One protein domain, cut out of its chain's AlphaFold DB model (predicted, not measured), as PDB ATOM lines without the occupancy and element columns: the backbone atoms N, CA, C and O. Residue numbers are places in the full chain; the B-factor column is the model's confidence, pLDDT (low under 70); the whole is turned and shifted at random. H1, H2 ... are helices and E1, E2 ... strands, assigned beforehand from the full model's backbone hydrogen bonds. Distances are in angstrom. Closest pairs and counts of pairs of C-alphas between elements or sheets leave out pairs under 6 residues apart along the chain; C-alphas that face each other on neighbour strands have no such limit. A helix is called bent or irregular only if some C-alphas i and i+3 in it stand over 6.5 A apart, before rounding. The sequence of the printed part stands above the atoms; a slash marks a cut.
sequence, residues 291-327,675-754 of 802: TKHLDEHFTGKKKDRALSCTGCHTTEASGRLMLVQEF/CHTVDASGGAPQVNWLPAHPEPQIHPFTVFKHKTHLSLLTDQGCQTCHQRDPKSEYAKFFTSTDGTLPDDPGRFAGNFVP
ATOM      1  N   THR A 291      -2.650  10.567 -17.091       89.19
ATOM      2  CA  THR A 291      -2.690  12.029 -17.145       89.19
ATOM      3  C   THR A 291      -1.635  12.578 -16.201       89.19
ATOM      4  O   THR A 291      -0.721  13.259 -16.661       89.19
ATOM      5  N   LYS A 292      -1.693  12.195 -14.919       89.38
ATOM      6  CA  LYS A 292      -0.732  12.672 -13.916       89.38
ATOM      7  C   LYS A 292       0.699  12.305 -14.279       89.38
ATOM      8  O   LYS A 292       1.559  13.175 -14.321       89.38
ATOM      9  N   HIS A 293       0.953  11.044 -14.625       89.31
ATOM     10  CA  HIS A 293       2.313  10.586 -14.897       89.31
ATOM     11  C   HIS A 293       2.955  11.336 -16.074       89.31
ATOM     12  O   HIS A 293       4.109  11.753 -15.994       89.31
ATOM     13  N   LEU A 294       2.216  11.536 -17.170       86.38
ATOM     14  CA  LEU A 294       2.729  12.262 -18.333       86.38
ATOM     15  C   LEU A 294       2.884  13.763 -18.049       86.38
ATOM     16  O   LEU A 294       3.896  14.350 -18.433       86.38
ATOM     17  N   ASP A 295       1.920  14.376 -17.365       86.06
ATOM     18  CA  ASP A 295       1.899  15.825 -17.154       86.06
ATOM     19  C   ASP A 295       2.874  16.266 -16.037       86.06
ATOM     20  O   ASP A 295       3.466  17.343 -16.109       86.06
ATOM     21  N   GLU A 296       3.134  15.424 -15.036       86.56
ATOM     22  CA  GLU A 296       4.058  15.737 -13.939       86.56
ATOM     23  C   GLU A 296       5.511  15.358 -14.262       86.56
ATOM     24  O   GLU A 296       6.445  16.079 -13.901       86.56
ATOM     25  N   HIS A 297       5.743  14.233 -14.951       84.56
ATOM     26  CA  HIS A 297       7.100  13.701 -15.126       84.56
ATOM     27  C   HIS A 297       7.701  13.918 -16.521       84.56
ATOM     28  O   HIS A 297       8.930  13.887 -16.654       84.56
ATOM     29  N   PHE A 298       6.884  14.209 -17.540       80.12
ATOM     30  CA  PHE A 298       7.324  14.349 -18.940       80.12
ATOM     31  C   PHE A 298       7.072  15.748 -19.530       80.12
ATOM     32  O   PHE A 298       6.854  15.903 -20.733       80.12
ATOM     33  N   THR A 299       7.164  16.796 -18.706       72.75
ATOM     34  CA  THR A 299       7.021  18.203 -19.124       72.75
ATOM     35  C   THR A 299       8.352  18.967 -19.232       72.75
ATOM     36  O   THR A 299       9.417  18.533 -18.787       72.75
ATOM     37  N   GLY A 300       8.312  20.139 -19.881       69.81
ATOM     38  CA  GLY A 300       9.450  21.066 -19.978       69.81
ATOM     39  C   GLY A 300      10.664  20.506 -20.734       69.81
ATOM     40  O   GLY A 300      10.521  19.900 -21.792       69.81
ATOM     41  N   LYS A 301      11.875  20.707 -20.190       53.53
ATOM     42  CA  LYS A 301      13.155  20.227 -20.765       53.53
ATOM     43  C   LYS A 301      13.313  18.695 -20.752       53.53
ATOM     44  O   LYS A 301      14.289  18.184 -21.282       53.53
ATOM     45  N   LYS A 302      12.367  17.959 -20.155       56.75
ATOM     46  CA  LYS A 302      12.295  16.487 -20.198       56.75
ATOM     47  C   LYS A 302      11.496  15.969 -21.410       56.75
ATOM     48  O   LYS A 302      11.344  14.760 -21.558       56.75
ATOM     49  N   LYS A 303      11.029  16.869 -22.295       53.53
ATOM     50  CA  LYS A 303      10.312  16.553 -23.546       53.53
ATOM     51  C   LYS A 303      11.107  15.727 -24.551       53.53
ATOM     52  O   LYS A 303      10.488  15.026 -25.337       53.53
ATOM     53  N   ASP A 304      12.437  15.750 -24.528       48.78
ATOM     54  CA  ASP A 304      13.237  14.964 -25.487       48.78
ATOM     55  C   ASP A 304      13.122  13.444 -25.239       48.78
ATOM     56  O   ASP A 304      13.510  12.634 -26.076       48.78
ATOM     57  N   ARG A 305      12.526  13.050 -24.101       51.91
ATOM     58  CA  ARG A 305      12.049  11.691 -23.802       51.91
ATOM     59  C   ARG A 305      10.529  11.545 -23.939       51.91
ATOM     60  O   ARG A 305       9.974  10.662 -23.295       51.91
ATOM     61  N   ALA A 306       9.844  12.408 -24.698       53.19
ATOM     62  CA  ALA A 306       8.393  12.360 -24.872       53.19
ATOM     63  C   ALA A 306       7.973  10.938 -25.254       53.19
ATOM     64  O   ALA A 306       8.200  10.475 -26.373       53.19
ATOM     65  N   LEU A 307       7.411  10.225 -24.278       64.94
ATOM     66  CA  LEU A 307       7.017   8.846 -24.462       64.94
ATOM     67  C   LEU A 307       5.781   8.836 -25.355       64.94
ATOM     68  O   LEU A 307       4.716   9.330 -24.987       64.94
ATOM     69  N   SER A 308       5.929   8.264 -26.546       78.69
ATOM     70  CA  SER A 308       4.784   7.832 -27.339       78.69
ATOM     71  C   SER A 308       4.065   6.697 -26.605       78.69
ATOM     72  O   SER A 308       4.673   5.957 -25.829       78.69
ATOM     73  N   CYS A 309       2.773   6.501 -26.880       86.75
ATOM     74  CA  CYS A 309       2.009   5.388 -26.303       86.75
ATOM     75  C   CYS A 309       2.688   4.029 -26.573       86.75
ATOM     76  O   CYS A 309       2.656   3.135 -25.733       86.75
ATOM     77  N   THR A 310       3.357   3.894 -27.722       86.56
ATOM     78  CA  THR A 310       4.116   2.703 -28.133       86.56
ATOM     79  C   THR A 310       5.418   2.481 -27.360       86.56
ATOM     80  O   THR A 310       6.006   1.410 -27.463       86.56
ATOM     81  N   GLY A 311       5.873   3.464 -26.575       85.81
ATOM     82  CA  GLY A 311       6.982   3.282 -25.638       85.81
ATOM     83  C   GLY A 311       6.623   2.349 -24.479       85.81
ATOM     84  O   GLY A 311       7.485   1.623 -24.003       85.81
ATOM     85  N   CYS A 312       5.347   2.316 -24.077       88.69
ATOM     86  CA  CYS A 312       4.854   1.409 -23.034       88.69
ATOM     87  C   CYS A 312       3.962   0.293 -23.572       88.69
ATOM     88  O   CYS A 312       3.858  -0.755 -22.944       88.69
ATOM     89  N   HIS A 313       3.304   0.500 -24.713       91.56
ATOM     90  CA  HIS A 313       2.345  -0.450 -25.263       91.56
ATOM     91  C   HIS A 313       2.836  -1.127 -26.538       91.56
ATOM     92  O   HIS A 313       3.525  -0.531 -27.361       91.56
ATOM     93  N   THR A 314       2.416  -2.371 -26.743       89.50
ATOM     94  CA  THR A 314       2.660  -3.122 -27.979       89.50
ATOM     95  C   THR A 314       1.408  -3.878 -28.406       89.50
ATOM     96  O   THR A 314       0.577  -4.248 -27.577       89.50
ATOM     97  N   THR A 315       1.237  -4.103 -29.706       89.50
ATOM     98  CA  THR A 315       0.132  -4.934 -30.191       89.50
ATOM     99  C   THR A 315       0.399  -6.404 -29.902       89.50
ATOM    100  O   THR A 315       1.453  -6.925 -30.260       89.50
ATOM    101  N   GLU A 316      -0.596  -7.099 -29.360       86.56
ATOM    102  CA  GLU A 316      -0.596  -8.564 -29.304       86.56
ATOM    103  C   GLU A 316      -0.497  -9.168 -30.725       86.56
ATOM    104  O   GLU A 316      -0.912  -8.541 -31.702       86.56
ATOM    105  N   ALA A 317      -0.016 -10.408 -30.860       83.31
ATOM    106  CA  ALA A 317       0.126 -11.129 -32.132       83.31
ATOM    107  C   ALA A 317      -1.137 -11.113 -33.022       83.31
ATOM    108  O   ALA A 317      -1.039 -10.968 -34.244       83.31
ATOM    109  N   SER A 318      -2.335 -11.213 -32.430       80.44
ATOM    110  CA  SER A 318      -3.607 -11.150 -33.171       80.44
ATOM    111  C   SER A 318      -3.943  -9.740 -33.686       80.44
ATOM    112  O   SER A 318      -4.850  -9.561 -34.507       80.44
ATOM    113  N   GLY A 319      -3.228  -8.734 -33.183       85.81
ATOM    114  CA  GLY A 319      -3.439  -7.323 -33.441       85.81
ATOM    115  C   GLY A 319      -4.679  -6.750 -32.767       85.81
ATOM    116  O   GLY A 319      -5.068  -5.639 -33.110       85.81
ATOM    117  N   ARG A 320      -5.354  -7.499 -31.885       85.19
ATOM    118  CA  ARG A 320      -6.602  -7.062 -31.237       85.19
ATOM    119  C   ARG A 320      -6.368  -6.199 -30.016       85.19
ATOM    120  O   ARG A 320      -7.084  -5.222 -29.823       85.19
ATOM    121  N   LEU A 321      -5.359  -6.534 -29.229       85.62
ATOM    122  CA  LEU A 321      -5.104  -5.900 -27.947       85.62
ATOM    123  C   LEU A 321      -3.859  -5.036 -28.012       85.62
ATOM    124  O   LEU A 321      -2.910  -5.360 -28.729       85.62
ATOM    125  N   MET A 322      -3.868  -3.996 -27.189       88.75
ATOM    126  CA  MET A 322      -2.669  -3.276 -26.799       88.75
ATOM    127  C   MET A 322      -2.240  -3.810 -25.436       88.75
ATOM    128  O   MET A 322      -2.918  -3.588 -24.435       88.75
ATOM    129  N   LEU A 323      -1.146  -4.561 -25.416       89.12
ATOM    130  CA  LEU A 323      -0.512  -5.044 -24.199       89.12
ATOM    131  C   LEU A 323       0.403  -3.956 -23.643       89.12
ATOM    132  O   LEU A 323       0.894  -3.114 -24.396       89.12
ATOM    133  N   VAL A 324       0.626  -3.969 -22.333       90.12
ATOM    134  CA  VAL A 324       1.726  -3.219 -21.715       90.12
ATOM    135  C   VAL A 324       2.983  -4.069 -21.874       90.12
ATOM    136  O   VAL A 324       2.918  -5.286 -21.719       90.12
ATOM    137  N   GLN A 325       4.099  -3.449 -22.239       89.50
ATOM    138  CA  GLN A 325       5.390  -4.123 -22.283       89.50
ATOM    139  C   GLN A 325       5.870  -4.460 -20.862       89.50
ATOM    140  O   GLN A 325       5.393  -3.922 -19.866       89.50
ATOM    141  N   GLU A 326       6.850  -5.346 -20.787       90.38
ATOM    142  CA  GLU A 326       7.440  -5.824 -19.543       90.38
ATOM    143  C   GLU A 326       7.992  -4.692 -18.643       90.38
ATOM    144  O   GLU A 326       8.431  -3.633 -19.111       90.38
ATOM    145  N   PHE A 327       7.990  -4.920 -17.322       92.00
ATOM    146  CA  PHE A 327       8.403  -3.927 -16.312       92.00
ATOM    147  C   PHE A 327       9.826  -3.396 -16.546       92.00
ATOM    148  O   PHE A 327      10.086  -2.207 -16.348       92.00
ATOM    149  N   CYS A 675       0.997  -0.022  -7.314       90.38
ATOM    150  CA  CYS A 675       0.738  -0.363  -8.714       90.38
ATOM    151  C   CYS A 675      -0.280  -1.496  -8.860       90.38
ATOM    152  O   CYS A 675      -1.113  -1.450  -9.759       90.38
ATOM    153  N   HIS A 676      -0.240  -2.514  -8.005       91.88
ATOM    154  CA  HIS A 676      -1.158  -3.648  -8.091       91.88
ATOM    155  C   HIS A 676      -2.455  -3.374  -7.343       91.88
ATOM    156  O   HIS A 676      -2.451  -2.801  -6.256       91.88
ATOM    157  N   THR A 677      -3.574  -3.803  -7.924       88.94
ATOM    158  CA  THR A 677      -4.892  -3.632  -7.310       88.94
ATOM    159  C   THR A 677      -5.365  -4.900  -6.623       88.94
ATOM    160  O   THR A 677      -4.925  -6.005  -6.944       88.94
ATOM    161  N   VAL A 678      -6.316  -4.741  -5.707       86.56
ATOM    162  CA  VAL A 678      -6.975  -5.846  -5.010       86.56
ATOM    163  C   VAL A 678      -8.460  -5.790  -5.331       86.56
ATOM    164  O   VAL A 678      -9.096  -4.780  -5.056       86.56
ATOM    165  N   ASP A 679      -9.001  -6.850  -5.923       85.44
ATOM    166  CA  ASP A 679     -10.440  -6.981  -6.184       85.44
ATOM    167  C   ASP A 679     -11.056  -7.987  -5.198       85.44
ATOM    168  O   ASP A 679     -10.382  -8.933  -4.786       85.44
ATOM    169  N   ALA A 680     -12.334  -7.832  -4.844       76.06
ATOM    170  CA  ALA A 680     -13.070  -8.891  -4.158       76.06
ATOM    171  C   ALA A 680     -13.565  -9.927  -5.174       76.06
ATOM    172  O   ALA A 680     -14.318  -9.616  -6.096       76.06
ATOM    173  N   SER A 681     -13.179 -11.186  -4.978       65.00
ATOM    174  CA  SER A 681     -13.676 -12.324  -5.748       65.00
ATOM    175  C   SER A 681     -14.278 -13.344  -4.786       65.00
ATOM    176  O   SER A 681     -13.594 -13.858  -3.905       65.00
ATOM    177  N   GLY A 682     -15.590 -13.586  -4.887       61.09
ATOM    178  CA  GLY A 682     -16.291 -14.516  -3.990       61.09
ATOM    179  C   GLY A 682     -16.235 -14.135  -2.502       61.09
ATOM    180  O   GLY A 682     -16.317 -15.015  -1.651       61.09
ATOM    181  N   GLY A 683     -16.062 -12.845  -2.182       65.00
ATOM    182  CA  GLY A 683     -15.956 -12.339  -0.806       65.00
ATOM    183  C   GLY A 683     -14.543 -12.356  -0.205       65.00
ATOM    184  O   GLY A 683     -14.361 -11.859   0.905       65.00
ATOM    185  N   ALA A 684     -13.539 -12.870  -0.923       70.00
ATOM    186  CA  ALA A 684     -12.136 -12.800  -0.520       70.00
ATOM    187  C   ALA A 684     -11.367 -11.773  -1.378       70.00
ATOM    188  O   ALA A 684     -11.615 -11.682  -2.585       70.00
ATOM    189  N   PRO A 685     -10.429 -11.004  -0.793       78.75
ATOM    190  CA  PRO A 685      -9.528 -10.164  -1.566       78.75
ATOM    191  C   PRO A 685      -8.650 -11.028  -2.480       78.75
ATOM    192  O   PRO A 685      -8.191 -12.104  -2.099       78.75
ATOM    193  N   GLN A 686      -8.387 -10.536  -3.685       84.94
ATOM    194  CA  GLN A 686      -7.483 -11.142  -4.651       84.94
ATOM    195  C   GLN A 686      -6.587 -10.061  -5.249       84.94
ATOM    196  O   GLN A 686      -7.069  -9.077  -5.811       84.94
ATOM    197  N   VAL A 687      -5.272 -10.261  -5.159       88.56
ATOM    198  CA  VAL A 687      -4.296  -9.347  -5.761       88.56
ATOM    199  C   VAL A 687      -4.203  -9.588  -7.266       88.56
ATOM    200  O   VAL A 687      -4.035 -10.721  -7.723       88.56
ATOM    201  N   ASN A 688      -4.263  -8.511  -8.043       89.88
ATOM    202  CA  ASN A 688      -4.072  -8.535  -9.483       89.88
ATOM    203  C   ASN A 688      -2.598  -8.298  -9.846       89.88
ATOM    204  O   ASN A 688      -2.146  -7.161  -9.997       89.88
ATOM    205  N   TRP A 689      -1.846  -9.381 -10.038       91.44
ATOM    206  CA  TRP A 689      -0.431  -9.306 -10.430       91.44
ATOM    207  C   TRP A 689      -0.209  -9.002 -11.910       91.44
ATOM    208  O   TRP A 689       0.803  -8.414 -12.274       91.44
ATOM    209  N   LEU A 690      -1.156  -9.387 -12.762       89.12
ATOM    210  CA  LEU A 690      -1.057  -9.198 -14.205       89.12
ATOM    211  C   LEU A 690      -2.002  -8.085 -14.674       89.12
ATOM    212  O   LEU A 690      -3.098  -7.929 -14.117       89.12
ATOM    213  N   PRO A 691      -1.631  -7.334 -15.730       86.31
ATOM    214  CA  PRO A 691      -2.546  -6.414 -16.391       86.31
ATOM    215  C   PRO A 691      -3.746  -7.163 -16.998       86.31
ATOM    216  O   PRO A 691      -3.926  -8.374 -16.852       86.31
ATOM    217  N   ALA A 692      -4.637  -6.436 -17.672       77.88
ATOM    218  CA  ALA A 692      -5.750  -7.065 -18.373       77.88
ATOM    219  C   ALA A 692      -5.234  -8.010 -19.476       77.88
ATOM    220  O   ALA A 692      -4.872  -7.566 -20.560       77.88
ATOM    221  N   HIS A 693      -5.230  -9.311 -19.194       71.12
ATOM    222  CA  HIS A 693      -4.968 -10.362 -20.164       71.12
ATOM    223  C   HIS A 693      -6.296 -11.058 -20.476       71.12
ATOM    224  O   HIS A 693      -6.917 -11.606 -19.561       71.12
ATOM    225  N   PRO A 694      -6.797 -11.009 -21.718       68.00
ATOM    226  CA  PRO A 694      -7.970 -11.778 -22.077       68.00
ATOM    227  C   PRO A 694      -7.604 -13.250 -22.143       68.00
ATOM    228  O   PRO A 694      -6.531 -13.640 -22.603       68.00
ATOM    229  N   GLU A 695      -8.525 -14.063 -21.671       71.81
ATOM    230  CA  GLU A 695      -8.432 -15.503 -21.769       71.81
ATOM    231  C   GLU A 695      -8.661 -15.932 -23.227       71.81
ATOM    232  O   GLU A 695      -9.692 -15.564 -23.799       71.81
ATOM    233  N   PRO A 696      -7.742 -16.696 -23.848       69.38
ATOM    234  CA  PRO A 696      -7.858 -17.102 -25.251       69.38
ATOM    235  C   PRO A 696      -9.178 -17.809 -25.586       69.38
ATOM    236  O   PRO A 696      -9.709 -17.647 -26.683       69.38
ATOM    237  N   GLN A 697      -9.713 -18.562 -24.626       75.25
ATOM    238  CA  GLN A 697     -10.980 -19.281 -24.715       75.25
ATOM    239  C   GLN A 697     -12.210 -18.376 -24.590       75.25
ATOM    240  O   GLN A 697     -13.300 -18.775 -24.984       75.25
ATOM    241  N   ILE A 698     -12.089 -17.161 -24.050       81.50
ATOM    242  CA  ILE A 698     -13.244 -16.283 -23.857       81.50
ATOM    243  C   ILE A 698     -13.441 -15.418 -25.096       81.50
ATOM    244  O   ILE A 698     -12.622 -14.575 -25.463       81.50
ATOM    245  N   HIS A 699     -14.582 -15.607 -25.750       86.25
ATOM    246  CA  HIS A 699     -14.979 -14.847 -26.921       86.25
ATOM    247  C   HIS A 699     -15.936 -13.712 -26.529       86.25
ATOM    248  O   HIS A 699     -17.129 -13.961 -26.335       86.25
ATOM    249  N   PRO A 700     -15.462 -12.453 -26.434       86.88
ATOM    250  CA  PRO A 700     -16.342 -11.323 -26.166       86.88
ATOM    251  C   PRO A 700     -17.254 -11.047 -27.363       86.88
ATOM    252  O   PRO A 700     -16.892 -11.297 -28.515       86.88
ATOM    253  N   PHE A 701     -18.423 -10.467 -27.083       89.25
ATOM    254  CA  PHE A 701     -19.372 -10.071 -28.121       89.25
ATOM    255  C   PHE A 701     -18.800  -9.001 -29.051       89.25
ATOM    256  O   PHE A 701     -18.955  -9.108 -30.258       89.25
ATOM    257  N   THR A 702     -18.133  -7.978 -28.512       89.81
ATOM    258  CA  THR A 702     -17.544  -6.895 -29.316       89.81
ATOM    259  C   THR A 702     -16.045  -7.105 -29.466       89.81
ATOM    260  O   THR A 702     -15.357  -7.416 -28.495       89.81
ATOM    261  N   VAL A 703     -15.537  -6.918 -30.679       88.81
ATOM    262  CA  VAL A 703     -14.128  -7.067 -31.029       88.81
ATOM    263  C   VAL A 703     -13.622  -5.855 -31.790       88.81
ATOM    264  O   VAL A 703     -14.347  -5.233 -32.558       88.81
ATOM    265  N   PHE A 704     -12.341  -5.562 -31.607       90.38
ATOM    266  CA  PHE A 704     -11.619  -4.549 -32.362       90.38
ATOM    267  C   PHE A 704     -10.225  -5.077 -32.707       90.38
ATOM    268  O   PHE A 704      -9.649  -5.865 -31.954       90.38
ATOM    269  N   LYS A 705      -9.695  -4.691 -33.871       90.62
ATOM    270  CA  LYS A 705      -8.350  -5.058 -34.334       90.62
ATOM    271  C   LYS A 705      -7.513  -3.796 -34.505       90.62
ATOM    272  O   LYS A 705      -7.572  -3.176 -35.558       90.62
ATOM    273  N   HIS A 706      -6.701  -3.441 -33.514       92.62
ATOM    274  CA  HIS A 706      -5.735  -2.344 -33.624       92.62
ATOM    275  C   HIS A 706      -4.872  -2.469 -34.883       92.62
ATOM    276  O   HIS A 706      -4.784  -1.517 -35.649       92.62
ATOM    277  N   LYS A 707      -4.321  -3.655 -35.179       90.12
ATOM    278  CA  LYS A 707      -3.412  -3.863 -36.325       90.12
ATOM    279  C   LYS A 707      -3.989  -3.437 -37.681       90.12
ATOM    280  O   LYS A 707      -3.231  -2.970 -38.520       90.12
ATOM    281  N   THR A 708      -5.299  -3.576 -37.908       89.81
ATOM    282  CA  THR A 708      -5.930  -3.134 -39.169       89.81
ATOM    283  C   THR A 708      -6.153  -1.624 -39.228       89.81
ATOM    284  O   THR A 708      -6.392  -1.098 -40.306       89.81
ATOM    285  N   HIS A 709      -6.083  -0.939 -38.086       90.75
ATOM    286  CA  HIS A 709      -6.306   0.499 -37.959       90.75
ATOM    287  C   HIS A 709      -5.008   1.288 -37.759       90.75
ATOM    288  O   HIS A 709      -4.988   2.482 -38.029       90.75
ATOM    289  N   LEU A 710      -3.915   0.648 -37.326       88.56
ATOM    290  CA  LEU A 710      -2.643   1.334 -37.071       88.56
ATOM    291  C   LEU A 710      -2.085   2.054 -38.307       88.56
ATOM    292  O   LEU A 710      -1.492   3.116 -38.166       88.56
ATOM    293  N   SER A 711      -2.301   1.519 -39.512       84.44
ATOM    294  CA  SER A 711      -1.873   2.159 -40.765       84.44
ATOM    295  C   SER A 711      -2.721   3.370 -41.171       84.44
ATOM    296  O   SER A 711      -2.388   4.031 -42.147       84.44
ATOM    297  N   LEU A 712      -3.833   3.622 -40.477       82.88
ATOM    298  CA  LEU A 712      -4.772   4.714 -40.751       82.88
ATOM    299  C   LEU A 712      -4.653   5.850 -39.724       82.88
ATOM    300  O   LEU A 712      -5.443   6.791 -39.759       82.88
ATOM    301  N   LEU A 713      -3.716   5.746 -38.776       82.75
ATOM    302  CA  LEU A 713      -3.531   6.761 -37.746       82.75
ATOM    303  C   LEU A 713      -2.955   8.042 -38.353       82.75
ATOM    304  O   LEU A 713      -2.064   8.002 -39.198       82.75
ATOM    305  N   THR A 714      -3.462   9.175 -37.876       78.44
ATOM    306  CA  THR A 714      -2.906  10.498 -38.185       78.44
ATOM    307  C   THR A 714      -1.611  10.738 -37.399       78.44
ATOM    308  O   THR A 714      -1.211   9.907 -36.579       78.44
ATOM    309  N   ASP A 715      -1.008  11.918 -37.549       81.00
ATOM    310  CA  ASP A 715       0.147  12.354 -36.746       81.00
ATOM    311  C   ASP A 715      -0.127  12.352 -35.226       81.00
ATOM    312  O   ASP A 715       0.801  12.340 -34.421       81.00
ATOM    313  N   GLN A 716      -1.402  12.311 -34.810       81.56
ATOM    314  CA  GLN A 716      -1.812  12.164 -33.406       81.56
ATOM    315  C   GLN A 716      -1.646  10.727 -32.868       81.56
ATOM    316  O   GLN A 716      -1.843  10.469 -31.677       81.56
ATOM    317  N   GLY A 717      -1.310   9.756 -33.725       87.88
ATOM    318  CA  GLY A 717      -1.113   8.360 -33.348       87.88
ATOM    319  C   GLY A 717      -2.343   7.776 -32.647       87.88
ATOM    320  O   GLY A 717      -3.476   7.943 -33.102       87.88
ATOM    321  N   CYS A 718      -2.135   7.112 -31.505       89.81
ATOM    322  CA  CYS A 718      -3.207   6.498 -30.713       89.81
ATOM    323  C   CYS A 718      -4.272   7.503 -30.234       89.81
ATOM    324  O   CYS A 718      -5.416   7.104 -30.006       89.81
ATOM    325  N   GLN A 719      -3.924   8.791 -30.119       88.31
ATOM    326  CA  GLN A 719      -4.847   9.845 -29.680       88.31
ATOM    327  C   GLN A 719      -5.908  10.187 -30.730       88.31
ATOM    328  O   GLN A 719      -6.899  10.828 -30.396       88.31
ATOM    329  N   THR A 720      -5.761   9.681 -31.963       87.88
ATOM    330  CA  THR A 720      -6.825   9.714 -32.981       87.88
ATOM    331  C   THR A 720      -8.132   9.124 -32.431       87.88
ATOM    332  O   THR A 720      -9.205   9.651 -32.695       87.88
ATOM    333  N   CYS A 721      -8.039   8.067 -31.612       89.69
ATOM    334  CA  CYS A 721      -9.196   7.451 -30.958       89.69
ATOM    335  C   CYS A 721      -9.178   7.658 -29.433       89.69
ATOM    336  O   CYS A 721     -10.205   7.955 -28.832       89.69
ATOM    337  N   HIS A 722      -8.024   7.511 -28.779       91.50
ATOM    338  CA  HIS A 722      -7.931   7.532 -27.316       91.50
ATOM    339  C   HIS A 722      -7.574   8.917 -26.776       91.50
ATOM    340  O   HIS A 722      -6.400   9.261 -26.634       91.50
ATOM    341  N   GLN A 723      -8.594   9.695 -26.421       90.56
ATOM    342  CA  GLN A 723      -8.420  11.011 -25.805       90.56
ATOM    343  C   GLN A 723      -8.299  10.886 -24.284       90.56
ATOM    344  O   GLN A 723      -9.146  10.260 -23.641       90.56
ATOM    345  N   ARG A 724      -7.240  11.471 -23.708       91.81
ATOM    346  CA  ARG A 724      -7.056  11.540 -22.250       91.81
ATOM    347  C   ARG A 724      -8.158  12.397 -21.627       91.81
ATOM    348  O   ARG A 724      -8.536  13.420 -22.192       91.81
ATOM    349  N   ASP A 725      -8.626  11.992 -20.455       92.94
ATOM    350  CA  ASP A 725      -9.561  12.748 -19.628       92.94
ATOM    351  C   ASP A 725      -8.810  13.346 -18.426       92.94
ATOM    352  O   ASP A 725      -8.596  12.656 -17.422       92.94
ATOM    353  N   PRO A 726      -8.378  14.619 -18.501       89.44
ATOM    354  CA  PRO A 726      -7.652  15.260 -17.410       89.44
ATOM    355  C   PRO A 726      -8.536  15.594 -16.204       89.44
ATOM    356  O   PRO A 726      -8.014  15.921 -15.144       89.44
ATOM    357  N   LYS A 727      -9.867  15.523 -16.349       91.06
ATOM    358  CA  LYS A 727     -10.825  15.777 -15.264       91.06
ATOM    359  C   LYS A 727     -11.262  14.489 -14.564       91.06
ATOM    360  O   LYS A 727     -12.098  14.539 -13.665       91.06
ATOM    361  N   SER A 728     -10.726  13.344 -14.982       90.81
ATOM    362  CA  SER A 728     -11.079  12.047 -14.425       90.81
ATOM    363  C   SER A 728     -10.665  11.931 -12.961       90.81
ATOM    364  O   SER A 728      -9.506  12.135 -12.604       90.81
ATOM    365  N   GLU A 729     -11.591  11.496 -12.110       89.94
ATOM    366  CA  GLU A 729     -11.314  11.174 -10.706       89.94
ATOM    367  C   GLU A 729     -10.695   9.769 -10.541       89.94
ATOM    368  O   GLU A 729     -11.026   9.031  -9.614       89.94
ATOM    369  N   TYR A 730      -9.817   9.376 -11.469       90.00
ATOM    370  CA  TYR A 730      -9.288   8.018 -11.632       90.00
ATOM    371  C   TYR A 730      -8.739   7.421 -10.327       90.00
ATOM    372  O   TYR A 730      -9.150   6.329  -9.936       90.00
ATOM    373  N   ALA A 731      -7.887   8.160  -9.609       88.06
ATOM    374  CA  ALA A 731      -7.245   7.705  -8.371       88.06
ATOM    375  C   ALA A 731      -8.235   7.258  -7.275       88.06
ATOM    376  O   ALA A 731      -7.960   6.287  -6.566       88.06
ATOM    377  N   LYS A 732      -9.422   7.885  -7.182       86.25
ATOM    378  CA  LYS A 732     -10.435   7.576  -6.150       86.25
ATOM    379  C   LYS A 732     -10.936   6.131  -6.196       86.25
ATOM    380  O   LYS A 732     -11.496   5.646  -5.223       86.25
ATOM    381  N   PHE A 733     -10.759   5.447  -7.325       86.38
ATOM    382  CA  PHE A 733     -11.201   4.064  -7.514       86.38
ATOM    383  C   PHE A 733     -10.103   3.031  -7.231       86.38
ATOM    384  O   PHE A 733     -10.328   1.838  -7.431       86.38
ATOM    385  N   PHE A 734      -8.925   3.467  -6.782       83.00
ATOM    386  CA  PHE A 734      -7.784   2.607  -6.447       83.00
ATOM    387  C   PHE A 734      -7.302   2.819  -5.015       83.00
ATOM    388  O   PHE A 734      -6.879   1.866  -4.368       83.00
ATOM    389  N   THR A 735      -7.405   4.045  -4.508       69.12
ATOM    390  CA  THR A 735      -7.013   4.395  -3.144       69.12
ATOM    391  C   THR A 735      -8.214   4.394  -2.211       69.12
ATOM    392  O   THR A 735      -9.265   4.934  -2.549       69.12
ATOM    393  N   SER A 736      -8.031   3.846  -1.017       60.84
ATOM    394  CA  SER A 736      -8.992   3.963   0.072       60.84
ATOM    395  C   SER A 736      -8.652   5.131   0.986       60.84
ATOM    396  O   SER A 736      -7.489   5.294   1.349       60.84
ATOM    397  N   THR A 737      -9.653   5.905   1.397       49.50
ATOM    398  CA  THR A 737      -9.508   6.938   2.436       49.50
ATOM    399  C   THR A 737      -9.784   6.414   3.847       49.50
ATOM    400  O   THR A 737      -9.430   7.081   4.810       49.50
ATOM    401  N   ASP A 738     -10.403   5.238   3.991       50.81
ATOM    402  CA  ASP A 738     -10.801   4.641   5.278       50.81
ATOM    403  C   ASP A 738     -10.034   3.341   5.605       50.81
ATOM    404  O   ASP A 738     -10.373   2.616   6.540       50.81
ATOM    405  N   GLY A 739      -8.995   3.028   4.823       49.91
ATOM    406  CA  GLY A 739      -8.206   1.802   4.959       49.91
ATOM    407  C   GLY A 739      -8.897   0.540   4.422       49.91
ATOM    408  O   GLY A 739      -8.340  -0.555   4.543       49.91
ATOM    409  N   THR A 740     -10.083   0.654   3.809       57.97
ATOM    410  CA  THR A 740     -10.757  -0.445   3.100       57.97
ATOM    411  C   THR A 740     -10.438  -0.419   1.605       57.97
ATOM    412  O   THR A 740     -10.801   0.507   0.887       57.97
ATOM    413  N   LEU A 741      -9.716  -1.424   1.107       61.16
ATOM    414  CA  LEU A 741      -9.334  -1.494  -0.309       61.16
ATOM    415  C   LEU A 741     -10.587  -1.445  -1.208       61.16
ATOM    416  O   LEU A 741     -11.497  -2.242  -0.974       61.16
ATOM    417  N   PRO A 742     -10.647  -0.568  -2.233       66.25
ATOM    418  CA  PRO A 742     -11.772  -0.549  -3.160       66.25
ATOM    419  C   PRO A 742     -11.822  -1.889  -3.886       66.25
ATOM    420  O   PRO A 742     -10.852  -2.257  -4.553       66.25
ATOM    421  N   ASP A 743     -12.923  -2.615  -3.736       70.69
ATOM    422  CA  ASP A 743     -12.999  -4.041  -4.042       70.69
ATOM    423  C   ASP A 743     -13.887  -4.369  -5.252       70.69
ATOM    424  O   ASP A 743     -13.651  -5.389  -5.900       70.69
ATOM    425  N   ASP A 744     -14.843  -3.499  -5.600       81.88
ATOM    426  CA  ASP A 744     -15.669  -3.608  -6.810       81.88
ATOM    427  C   ASP A 744     -14.974  -2.984  -8.039       81.88
ATOM    428  O   ASP A 744     -14.974  -1.758  -8.211       81.88
ATOM    429  N   PRO A 745     -14.439  -3.793  -8.974       85.81
ATOM    430  CA  PRO A 745     -13.811  -3.270 -10.179       85.81
ATOM    431  C   PRO A 745     -14.808  -2.662 -11.187       85.81
ATOM    432  O   PRO A 745     -14.377  -2.002 -12.137       85.81
ATOM    433  N   GLY A 746     -16.116  -2.893 -11.027       87.62
ATOM    434  CA  GLY A 746     -17.184  -2.344 -11.866       87.62
ATOM    435  C   GLY A 746     -17.510  -0.876 -11.573       87.62
ATOM    436  O   GLY A 746     -18.041  -0.175 -12.447       87.62
ATOM    437  N   ARG A 747     -17.136  -0.375 -10.391       87.12
ATOM    438  CA  ARG A 747     -17.218   1.040 -10.019       87.12
ATOM    439  C   ARG A 747     -15.889   1.728 -10.336       87.12
ATOM    440  O   ARG A 747     -14.916   1.584  -9.606       87.12
ATOM    441  N   PHE A 748     -15.842   2.474 -11.440       90.19
ATOM    442  CA  PHE A 748     -14.605   3.099 -11.916       90.19
ATOM    443  C   PHE A 748     -14.835   4.374 -12.735       90.19
ATOM    444  O   PHE A 748     -15.888   4.547 -13.355       90.19
ATOM    445  N   ALA A 749     -13.794   5.204 -12.806       89.94
ATOM    446  CA  ALA A 749     -13.558   6.175 -13.872       89.94
ATOM    447  C   ALA A 749     -12.312   5.746 -14.661       89.94
ATOM    448  O   ALA A 749     -11.421   5.102 -14.111       89.94
ATOM    449  N   GLY A 750     -12.261   6.045 -15.960       89.94
ATOM    450  CA  GLY A 750     -11.081   5.795 -16.795       89.94
ATOM    451  C   GLY A 750     -10.240   7.061 -16.952       89.94
ATOM    452  O   GLY A 750     -10.787   8.155 -16.909       89.94
ATOM    453  N   ASN A 751      -8.933   6.937 -17.196       90.50
ATOM    454  CA  ASN A 751      -8.095   8.086 -17.593       90.50
ATOM    455  C   ASN A 751      -8.358   8.587 -19.019       90.50
ATOM    456  O   ASN A 751      -7.730   9.545 -19.461       90.50
ATOM    457  N   PHE A 752      -9.225   7.913 -19.765       93.00
ATOM    458  CA  PHE A 752      -9.540   8.236 -21.144       93.00
ATOM    459  C   PHE A 752     -11.046   8.377 -21.287       93.00
ATOM    460  O   PHE A 752     -11.811   7.627 -20.669       93.00
ATOM    461  N   VAL A 753     -11.457   9.309 -22.139       92.94
ATOM    462  CA  VAL A 753     -12.863   9.516 -22.469       92.94
ATOM    463  C   VAL A 753     -13.389   8.255 -23.173       92.94
ATOM    464  O   VAL A 753     -12.725   7.750 -24.085       92.94
ATOM    465  N   PRO A 754     -14.559   7.714 -22.778       92.81
ATOM    466  CA  PRO A 754     -15.191   6.627 -23.512       92.81
ATOM    467  C   PRO A 754     -15.367   6.982 -24.989       92.81
ATOM    468  O   PRO A 754     -15.821   8.072 -25.343       92.81
TER     469      PRO A 754
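What this domain is: This is residues 291 to 327 and 675 to 754 of the 802 residues of an uncharacterized protein of Verrucomicrobia bacterium (UniProt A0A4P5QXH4). The model is a loose frame of loops strung with short elements: a small hairpin, E1 and E2, has H3 by its open end and H4 by its turn, while a second hairpin, E3 and E4, is set well away. H1 and H2 make a corner far from that second hairpin, H5 lies by H3, and H6 sits on the returning chain; residues 299 to 305 and 695 to 702 stick out. The printed part has 117 residues, in the order H1 H2 H3 E1 E2 E3 E4 H4 H5 H6, and each hairpin is an antiparallel sheet of two strands. The class is mixed, with 48 residues, under half, in named elements. The whole is loose, with a radius of gyration of the C-alphas of 16.7 A and spans of 46 by 42 by 27 A.

Where its parts are: H1, residues 291 to 297, begins with C-alpha 291 at (-2.690, 12.029, -17.145) and is 10.1 A long. H2, residues 300 to 305, is irregular, with C-alphas 301 and 304 7.1 A apart. H3 holds residues 309 to 312, E1 313 to 315 and E2 322 to 324. E3, residues 677 to 681, is 12.5 A long, and E4, residues 684 to 688, is 12.8 A. H4, residues 706 to 712, is only just irregular, with C-alphas 708 and 711 6.9 A apart. H5 holds residues 717 to 720, and H6, residues 730 to 733, ends with C-alpha 733 at (-11.201, 4.064, -7.514).

How they stand to each other: H1 and H2 meet only through their link. In the hairpin E1 and E2, N 314 and O 323 are within hydrogen-bond range at 2.9 A. The closest C-alphas of H3 and E2, Cys 312 and Val 324, are 5.7 A apart, and those of E1 and H4, Thr 315 and Lys 707, 7.2 A. H3 and H5 are close but not clearly touching, Cys 309 to Cys 718 at 6.9 A between C-alphas. H4 and H5 are near each other, with 6 pairs of C-alphas within 10 A. In the hairpin E3 and E4, N 686 and O 679 are 2.8 A apart; both strands are apart from E1 and H6. Every O i to N i+4 pair is within range in H1, but 0 of 2 in H2 and 1 of 3 in H4, where O i to N i+3 gives 2 of 3 and 2 of 4; H3, H5 and H6 are too short for an i+4 pair.

The domain as a whole: The farthest C-alphas, Lys 301 and Gly 682, are 48.5 A apart. Residues 328 to 674 are not printed, and C-alphas 327 and 675 are 11.4 A apart across this cut. The link E4 to H4 is long, and residues 734 to 754 hold no named element. Mean pLDDT of the printed part is 81.7; residues 300 to 307, 681 to 683, 694, 696 and 735 to 742 are under 70.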